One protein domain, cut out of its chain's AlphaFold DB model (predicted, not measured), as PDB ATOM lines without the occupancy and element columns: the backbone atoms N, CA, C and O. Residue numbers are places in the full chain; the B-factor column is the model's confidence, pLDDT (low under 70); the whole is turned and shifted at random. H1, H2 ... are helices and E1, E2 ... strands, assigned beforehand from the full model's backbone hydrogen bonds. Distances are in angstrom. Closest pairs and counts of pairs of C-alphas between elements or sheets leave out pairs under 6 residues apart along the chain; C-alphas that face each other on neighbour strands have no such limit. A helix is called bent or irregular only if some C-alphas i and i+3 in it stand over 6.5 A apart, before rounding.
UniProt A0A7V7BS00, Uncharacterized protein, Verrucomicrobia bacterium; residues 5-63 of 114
ATOM      1  N   ILE A   5      19.349 -44.802 -29.432       87.00
ATOM      2  CA  ILE A   5      19.425 -44.263 -28.075       87.00
ATOM      3  C   ILE A   5      17.996 -44.018 -27.599       87.00
ATOM      4  O   ILE A   5      17.225 -43.358 -28.292       87.00
ATOM      5  N   THR A   6      17.655 -44.518 -26.415       89.81
ATOM      6  CA  THR A   6      16.385 -44.199 -25.753       89.81
ATOM      7  C   THR A   6      16.529 -42.885 -24.984       89.81
ATOM      8  O   THR A   6      17.439 -42.755 -24.163       89.81
ATOM      9  N   ILE A   7      15.672 -41.907 -25.274       88.62
ATOM     10  CA  ILE A   7      15.599 -40.617 -24.561       88.62
ATOM     11  C   ILE A   7      14.581 -40.684 -23.403       88.62
ATOM     12  O   ILE A   7      13.795 -41.632 -23.367       88.62
ATOM     13  N   PRO A   8      14.571 -39.725 -22.450       84.44
ATOM     14  CA  PRO A   8      13.766 -39.816 -21.223       84.44
ATOM     15  C   PRO A   8      12.264 -40.038 -21.433       84.44
ATOM     16  O   PRO A   8      11.644 -40.757 -20.660       84.44
ATOM     17  N   CYS A   9      11.682 -39.508 -22.512       85.44
ATOM     18  CA  CYS A   9      10.284 -39.766 -22.875       85.44
ATOM     19  C   CYS A   9      10.011 -41.185 -23.429       85.44
ATOM     20  O   CYS A   9       8.926 -41.449 -23.941       85.44
ATOM     21  N   GLY A  10      10.993 -42.093 -23.395       87.44
ATOM     22  CA  GLY A  10      10.890 -43.478 -23.869       87.44
ATOM     23  C   GLY A  10      11.079 -43.654 -25.379       87.44
ATOM     24  O   GLY A  10      11.187 -44.779 -25.866       87.44
ATOM     25  N   ARG A  11      11.165 -42.559 -26.142       88.62
ATOM     26  CA  ARG A  11      11.391 -42.603 -27.592       88.62
ATOM     27  C   ARG A  11      12.791 -43.120 -27.916       88.62
ATOM     28  O   ARG A  11      13.772 -42.752 -27.278       88.62
ATOM     29  N   GLN A  12      12.885 -43.913 -28.978       92.69
ATOM     30  CA  GLN A  12      14.158 -44.320 -29.562       92.69
ATOM     31  C   GLN A  12      14.533 -43.375 -30.707       92.69
ATOM     32  O   GLN A  12      13.722 -43.103 -31.591       92.69
ATOM     33  N   VAL A  13      15.762 -42.868 -30.688       90.62
ATOM     34  CA  VAL A  13      16.332 -42.021 -31.743       90.62
ATOM     35  C   VAL A  13      17.604 -42.648 -32.283       90.62
ATOM     36  O   VAL A  13      18.337 -43.329 -31.564       90.62
ATOM     37  N   THR A  14      17.902 -42.419 -33.556       93.06
ATOM     38  CA  THR A  14      19.186 -42.866 -34.117       93.06
ATOM     39  C   THR A  14      20.345 -42.060 -33.530       93.06
ATOM     40  O   THR A  14      20.170 -40.913 -33.116       93.06
ATOM     41  N   LEU A  15      21.564 -42.608 -33.550       88.56
ATOM     42  CA  LEU A  15      22.751 -41.851 -33.125       88.56
ATOM     43  C   LEU A  15      22.928 -40.544 -33.925       88.56
ATOM     44  O   LEU A  15      23.260 -39.509 -33.357       88.56
ATOM     45  N   GLY A  16      22.668 -40.570 -35.238       89.88
ATOM     46  CA  GLY A  16      22.767 -39.378 -36.086       89.88
ATOM     47  C   GLY A  16      21.713 -38.315 -35.760       89.88
ATOM     48  O   GLY A  16      21.985 -37.119 -35.826       89.88
ATOM     49  N   GLU A  17      20.507 -38.732 -35.380       91.19
ATOM     50  CA  GLU A  17      19.471 -37.834 -34.866       91.19
ATOM     51  C   GLU A  17      19.851 -37.253 -33.501       91.19
ATOM     52  O   GLU A  17      19.770 -36.044 -33.321       91.19
ATOM     53  N   TYR A  18      20.378 -38.073 -32.589       89.62
ATOM     54  CA  TYR A  18      20.867 -37.625 -31.284       89.62
ATOM     55  C   TYR A  18      21.956 -36.546 -31.406       89.62
ATOM     56  O   TYR A  18      21.876 -35.496 -30.770       89.62
ATOM     57  N   VAL A  19      22.944 -36.763 -32.284       89.94
ATOM     58  CA  VAL A  19      24.028 -35.799 -32.548       89.94
ATOM     59  C   VAL A  19      23.499 -34.519 -33.199       89.94
ATOM     60  O   VAL A  19      23.961 -33.428 -32.862       89.94
ATOM     61  N   ARG A  20      22.524 -34.618 -34.115       92.06
ATOM     62  CA  ARG A  20      21.870 -33.439 -34.709       92.06
ATOM     63  C   ARG A  20      21.129 -32.622 -33.655       92.06
ATOM     64  O   ARG A  20      21.352 -31.418 -33.582       92.06
ATOM     65  N   SER A  21      20.329 -33.267 -32.809       90.12
ATOM     66  CA  SER A  21      19.621 -32.605 -31.711       90.12
ATOM     67  C   SER A  21      20.590 -31.925 -30.749       90.12
ATOM     68  O   SER A  21      20.379 -30.769 -30.401       90.12
ATOM     69  N   TRP A  22      21.701 -32.576 -30.390       91.44
ATOM     70  CA  TRP A  22      22.744 -31.965 -29.559       91.44
ATOM     71  C   TRP A  22      23.330 -30.691 -30.186       91.44
ATOM     72  O   TRP A  22      23.458 -29.672 -29.506       91.44
ATOM     73  N   LYS A  23      23.641 -30.713 -31.489       94.44
ATOM     74  CA  LYS A  23      24.141 -29.529 -32.207       94.44
ATOM     75  C   LYS A  23      23.124 -28.387 -32.216       94.44
ATOM     76  O   LYS A  23      23.519 -27.252 -31.984       94.44
ATOM     77  N   ILE A  24      21.843 -28.689 -32.435       93.50
ATOM     78  CA  ILE A  24      20.757 -27.696 -32.399       93.50
ATOM     79  C   ILE A  24      20.599 -27.118 -30.987       93.50
ATOM     80  O   ILE A  24      20.512 -25.909 -30.816       93.50
ATOM     81  N   LEU A  25      20.613 -27.960 -29.953       93.50
ATOM     82  CA  LEU A  25      20.475 -27.512 -28.565       93.50
ATOM     83  C   LEU A  25      21.590 -26.543 -28.157       93.50
ATOM     84  O   LEU A  25      21.323 -25.578 -27.450       93.50
ATOM     85  N   LYS A  26      22.818 -26.750 -28.651       94.31
ATOM     86  CA  LYS A  26      23.943 -25.834 -28.416       94.31
ATOM     87  C   LYS A  26      23.753 -24.437 -29.010       94.31
ATOM     88  O   LYS A  26      24.434 -23.519 -28.565       94.31
ATOM     89  N   THR A  27      22.900 -24.276 -30.022       95.81
ATOM     90  CA  THR A  27      22.633 -22.964 -30.633       95.81
ATOM     91  C   THR A  27      21.450 -22.244 -29.991       95.81
ATOM     92  O   THR A  27      21.215 -21.079 -30.295       95.81
ATOM     93  N   LEU A  28      20.675 -22.923 -29.140       93.81
ATOM     94  CA  LEU A  28      19.518 -22.335 -28.472       93.81
ATOM     95  C   LEU A  28      19.924 -21.588 -27.191       93.81
ATOM     96  O   LEU A  28      20.872 -21.994 -26.515       93.81
ATOM     97  N   PRO A  29      19.170 -20.545 -26.795       95.25
ATOM     98  CA  PRO A  29      19.276 -19.975 -25.458       95.25
ATOM     99  C   PRO A  29      19.055 -21.054 -24.383       95.25
ATOM    100  O   PRO A  29      18.154 -21.883 -24.537       95.25
ATOM    101  N   PRO A  30      19.808 -21.052 -23.269       93.88
ATOM    102  CA  PRO A  30      19.756 -22.128 -22.273       93.88
ATOM    103  C   PRO A  30      18.389 -22.263 -21.582       93.88
ATOM    104  O   PRO A  30      18.026 -23.351 -21.140       93.88
ATOM    105  N   ASN A  31      17.617 -21.178 -21.521       95.94
ATOM    106  CA  ASN A  31      16.263 -21.123 -20.969       95.94
ATOM    107  C   ASN A  31      15.162 -21.420 -22.004       95.94
ATOM    108  O   ASN A  31      13.983 -21.423 -21.654       95.94
ATOM    109  N   ARG A  32      15.510 -21.655 -23.278       95.12
ATOM    110  CA  ARG A  32      14.529 -21.999 -24.309       95.12
ATOM    111  C   ARG A  32      13.923 -23.356 -23.982       95.12
ATOM    112  O   ARG A  32      14.642 -24.349 -23.912       95.12
ATOM    113  N   LEU A  33      12.605 -23.394 -23.823       95.00
ATOM    114  CA  LEU A  33      11.875 -24.642 -23.645       95.00
ATOM    115  C   LEU A  33      11.877 -25.444 -24.948       95.00
ATOM    116  O   LEU A  33      11.626 -24.906 -26.030       95.00
ATOM    117  N   VAL A  34      12.187 -26.729 -24.817       91.88
ATOM    118  CA  VAL A  34      12.201 -27.706 -25.898       91.88
ATOM    119  C   VAL A  34      11.230 -28.821 -25.541       91.88
ATOM    120  O   VAL A  34      11.335 -29.455 -24.488       91.88
ATOM    121  N   ASP A  35      10.288 -29.058 -26.443       89.81
ATOM    122  CA  ASP A  35       9.291 -30.110 -26.297       89.81
ATOM    123  C   ASP A  35       9.846 -31.472 -26.722       89.81
ATOM    124  O   ASP A  35      10.830 -31.576 -27.459       89.81
ATOM    125  N   ARG A  36       9.157 -32.540 -26.307       85.12
ATOM    126  CA  ARG A  36       9.401 -33.932 -26.734       85.12
ATOM    127  C   ARG A  36      10.729 -34.549 -26.276       85.12
ATOM    128  O   ARG A  36      11.022 -35.679 -26.667       85.12
ATOM    129  N   TRP A  37      11.503 -33.861 -25.438       85.88
ATOM    130  CA  TRP A  37      12.628 -34.465 -24.714       85.88
ATOM    131  C   TRP A  37      12.147 -35.330 -23.539       85.88
ATOM    132  O   TRP A  37      12.506 -36.504 -23.431       85.88
ATOM    133  N   SER A  38      11.286 -34.748 -22.705       88.50
ATOM    134  CA  SER A  38      10.613 -35.375 -21.567       88.50
ATOM    135  C   SER A  38       9.089 -35.284 -21.746       88.50
ATOM    136  O   SER A  38       8.602 -34.799 -22.771       88.50
ATOM    137  N   HIS A  39       8.329 -35.751 -20.756       86.00
ATOM    138  CA  HIS A  39       6.874 -35.593 -20.695       86.00
ATOM    139  C   HIS A  39       6.439 -34.121 -20.605       86.00
ATOM    140  O   HIS A  39       5.337 -33.786 -21.031       86.00
ATOM    141  N   PHE A  40       7.318 -33.249 -20.102       89.00
ATOM    142  CA  PHE A  40       7.099 -31.808 -19.997       89.00
ATOM    143  C   PHE A  40       8.140 -31.025 -20.816       89.00
ATOM    144  O   PHE A  40       9.258 -31.523 -21.018       89.00
ATOM    145  N   PRO A  41       7.813 -29.799 -21.270       92.06
ATOM    146  CA  PRO A  41       8.787 -28.905 -21.890       92.06
ATOM    147  C   PRO A  41       9.986 -28.702 -20.960       92.06
ATOM    148  O   PRO A  41       9.819 -28.364 -19.791       92.06
ATOM    149  N   THR A  42      11.196 -28.928 -21.469       94.62
ATOM    150  CA  THR A  42      12.429 -28.883 -20.667       94.62
ATOM    151  C   THR A  42      13.360 -27.793 -21.210       94.62
ATOM    152  O   THR A  42      13.477 -27.665 -22.434       94.62
ATOM    153  N   PRO A  43      14.029 -26.990 -20.364       96.44
ATOM    154  CA  PRO A  43      15.003 -26.001 -20.824       96.44
ATOM    155  C   PRO A  43      16.160 -26.642 -21.602       96.44
ATOM    156  O   PRO A  43      16.726 -27.649 -21.177       96.44
ATOM    157  N   ALA A  44      16.579 -26.027 -22.709       94.75
ATOM    158  CA  ALA A  44      17.668 -26.525 -23.548       94.75
ATOM    159  C   ALA A  44      18.976 -26.757 -22.764       94.75
ATOM    160  O   ALA A  44      19.682 -27.733 -23.016       94.75
ATOM    161  N   GLY A  45      19.283 -25.902 -21.781       94.06
ATOM    162  CA  GLY A  45      20.457 -26.058 -20.920       94.06
ATOM    163  C   GLY A  45      20.399 -27.302 -20.028       94.06
ATOM    164  O   GLY A  45      21.413 -27.973 -19.836       94.06
ATOM    165  N   GLU A  46      19.215 -27.652 -19.526       94.06
ATOM    166  CA  GLU A  46      19.016 -28.864 -18.728       94.06
ATOM    167  C   GLU A  46      19.169 -30.120 -19.586       94.06
ATOM    168  O   GLU A  46      19.897 -31.038 -19.209       94.06
ATOM    169  N   ILE A  47      18.600 -30.101 -20.793       93.62
ATOM    170  CA  ILE A  47      18.761 -31.178 -21.773       93.62
ATOM    171  C   ILE A  47      20.243 -31.391 -22.112       93.62
ATOM    172  O   ILE A  47      20.724 -32.524 -22.130       93.62
ATOM    173  N   LEU A  48      20.996 -30.315 -22.365       94.69
ATOM    174  CA  LEU A  48      22.433 -30.407 -22.644       94.69
ATOM    175  C   LEU A  48      23.202 -31.029 -21.476       94.69
ATOM    176  O   LEU A  48      24.066 -31.877 -21.699       94.69
ATOM    177  N   ARG A  49      22.863 -30.647 -20.242       93.25
ATOM    178  CA  ARG A  49      23.461 -31.216 -19.033       93.25
ATOM    179  C   ARG A  49      23.182 -32.719 -18.925       93.25
ATOM    180  O   ARG A  49      24.107 -33.489 -18.675       93.25
ATOM    181  N   GLU A  50      21.947 -33.150 -19.167       90.81
ATOM    182  CA  GLU A  50      21.585 -34.573 -19.185       90.81
ATOM    183  C   GLU A  50      22.306 -35.354 -20.288       90.81
ATOM    184  O   GLU A  50      22.808 -36.452 -20.043       90.81
ATOM    185  N   ILE A  51      22.413 -34.783 -21.492       90.62
ATOM    186  CA  ILE A  51      23.180 -35.373 -22.596       90.62
ATOM    187  C   ILE A  51      24.638 -35.582 -22.177       90.62
ATOM    188  O   ILE A  51      25.169 -36.682 -22.350       90.62
ATOM    189  N   SER A  52      25.273 -34.565 -21.586       89.94
ATOM    190  CA  SER A  52      26.645 -34.657 -21.081       89.94
ATOM    191  C   SER A  52      26.797 -35.749 -20.022       89.94
ATOM    192  O   SER A  52      27.714 -36.566 -20.124       89.94
ATOM    193  N   TYR A  53      25.871 -35.836 -19.062       87.50
ATOM    194  CA  TYR A  53      25.877 -36.912 -18.068       87.50
ATOM    195  C   TYR A  53      25.718 -38.295 -18.700       87.50
ATOM    196  O   TYR A  53      26.465 -39.208 -18.359       87.50
ATOM    197  N   GLY A  54      24.809 -38.454 -19.663       85.31
ATOM    198  CA  GLY A  54      24.619 -39.723 -20.363       85.31
ATOM    199  C   GLY A  54      25.832 -40.142 -21.199       85.31
ATOM    200  O   GLY A  54      26.101 -41.332 -21.354       85.31
ATOM    201  N   VAL A  55      26.586 -39.191 -21.760       86.00
ATOM    202  CA  VAL A  55      27.858 -39.477 -22.445       86.00
ATOM    203  C   VAL A  55      28.924 -39.911 -21.441       86.00
ATOM    204  O   VAL A  55      29.551 -40.947 -21.659       86.00
ATOM    205  N   HIS A  56      29.087 -39.186 -20.332       83.12
ATOM    206  CA  HIS A  56      30.010 -39.577 -19.266       83.12
ATOM    207  C   HIS A  56      29.689 -40.966 -18.707       83.12
ATOM    208  O   HIS A  56      30.587 -41.792 -18.599       83.12
ATOM    209  N   ASP A  57      28.421 -41.262 -18.418       82.75
ATOM    210  CA  ASP A  57      27.991 -42.579 -17.939       82.75
ATOM    211  C   ASP A  57      28.317 -43.692 -18.948       82.75
ATOM    212  O   ASP A  57      28.823 -44.744 -18.568       82.75
ATOM    213  N   ARG A  58      28.113 -43.456 -20.250       82.81
ATOM    214  CA  ARG A  58      28.471 -44.427 -21.297       82.81
ATOM    215  C   ARG A  58      29.975 -44.648 -21.419       82.81
ATOM    216  O   ARG A  58      30.395 -45.797 -21.514       82.81
ATOM    217  N   ILE A  59      30.778 -43.583 -21.402       83.56
ATOM    218  CA  ILE A  59      32.247 -43.690 -21.395       83.56
ATOM    219  C   ILE A  59      32.688 -44.502 -20.182       83.56
ATOM    220  O   ILE A  59      33.437 -45.467 -20.316       83.56
ATOM    221  N   ASN A  60      32.153 -44.154 -19.015       79.31
ATOM    222  CA  ASN A  60      32.453 -44.832 -17.771       79.31
ATOM    223  C   ASN A  60      32.069 -46.314 -17.828       79.31
ATOM    224  O   ASN A  60      32.889 -47.150 -17.477       79.31
ATOM    225  N   LYS A  61      30.894 -46.670 -18.359       79.06
ATOM    226  CA  LYS A  61      30.451 -48.066 -18.530       79.06
ATOM    227  C   LYS A  61      31.384 -48.934 -19.371       79.06
ATOM    228  O   LYS A  61      31.381 -50.149 -19.190       79.06
ATOM    229  N   HIS A  62      32.170 -48.346 -20.269       78.81
ATOM    230  CA  HIS A  62      33.158 -49.079 -21.063       78.81
ATOM    231  C   HIS A  62      34.489 -49.303 -20.336       78.81
ATOM    232  O   HIS A  62      35.324 -50.062 -20.829       78.81
ATOM    233  N   LEU A  63      34.707 -48.682 -19.173       78.31
ATOM    234  CA  LEU A  63      35.927 -48.883 -18.402       78.31
ATOM    235  C   LEU A  63      35.921 -50.276 -17.744       78.31
ATOM    236  O   LEU A  63      34.938 -50.630 -17.087       78.31
TER     237      LEU A  63
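Overview. This is residues 5 to 63 of the 114 residues of an uncharacterized protein of Verrucomicrobia bacterium (UniProt A0A7V7BS00). A long helix, H2, and a shorter one, H1, make a helical hairpin shaped like a lopsided V, with the last residue of H1 and the first of H2 at its closed end. A long loop, residues 26 to 43, joins the two arms and folds back on itself, the short strand E1 leads into H1 at the open end, and residues 55 to 63, mostly the far part of H2, stick out free. The printed part has 59 residues, with one named strand and two named helices in the order E1, H1, H2; its class is mostly helix, and E1 pairs with no named strand. The whole is compact, with a radius of gyration of the C-alphas of 11.5 A, yet elongated, spanning 35 by 20 by 19 A.

Along the chain. H2, the longest helix, is residues 44 to 61, 25.5 A from first to last C-alpha; it begins at C-alpha 44 (17.668, -26.525, -23.548) and ends at C-alpha 61 (30.451, -48.066, -18.530). H1 is residues 15 to 25, 15.2 A long, and begins at C-alpha 15 (22.751, -41.851, -33.125). E1 is residues 12 to 14, with C-alpha 12 at (14.158, -44.320, -29.562). No helix is bent or irregular.

Arrangement. H2 touches H1 with residues 44 to 51 alone. The closest C-alphas of the two helices are those of Leu 25 and Ala 44, 5.8 A apart, and 6 pairs of C-alphas are within 8 A. H1 and H2 form a helical hairpin, running opposite ways at a steep tilt of 38 degrees, with their centres 12.8 A apart. E1 and H1 meet only through their link, and E1 and H2 are apart. Residues 5 to 6 pair antiparallel with residues 12 to 13 of E1, and residues 33 to 34 pair antiparallel with residues 42 to 43. In H1 and H2 every O i to N i+4 pair is within hydrogen-bond range.

Size, cuts and confidence. The two C-alphas farthest apart, those of Arg 32 and Leu 63, are 34.9 A from each other. Residues 55 to 63, of which 55 to 61 belong to H2, stand free; the other 50 residues span 25 by 21 by 18 A. The link from E1 to H1 is tight, with 0 residues between them, and the link from H1 to H2 is long, with 18. The printed part has no cut. The mean pLDDT of the printed part is 89.7, and no printed residue is under 70.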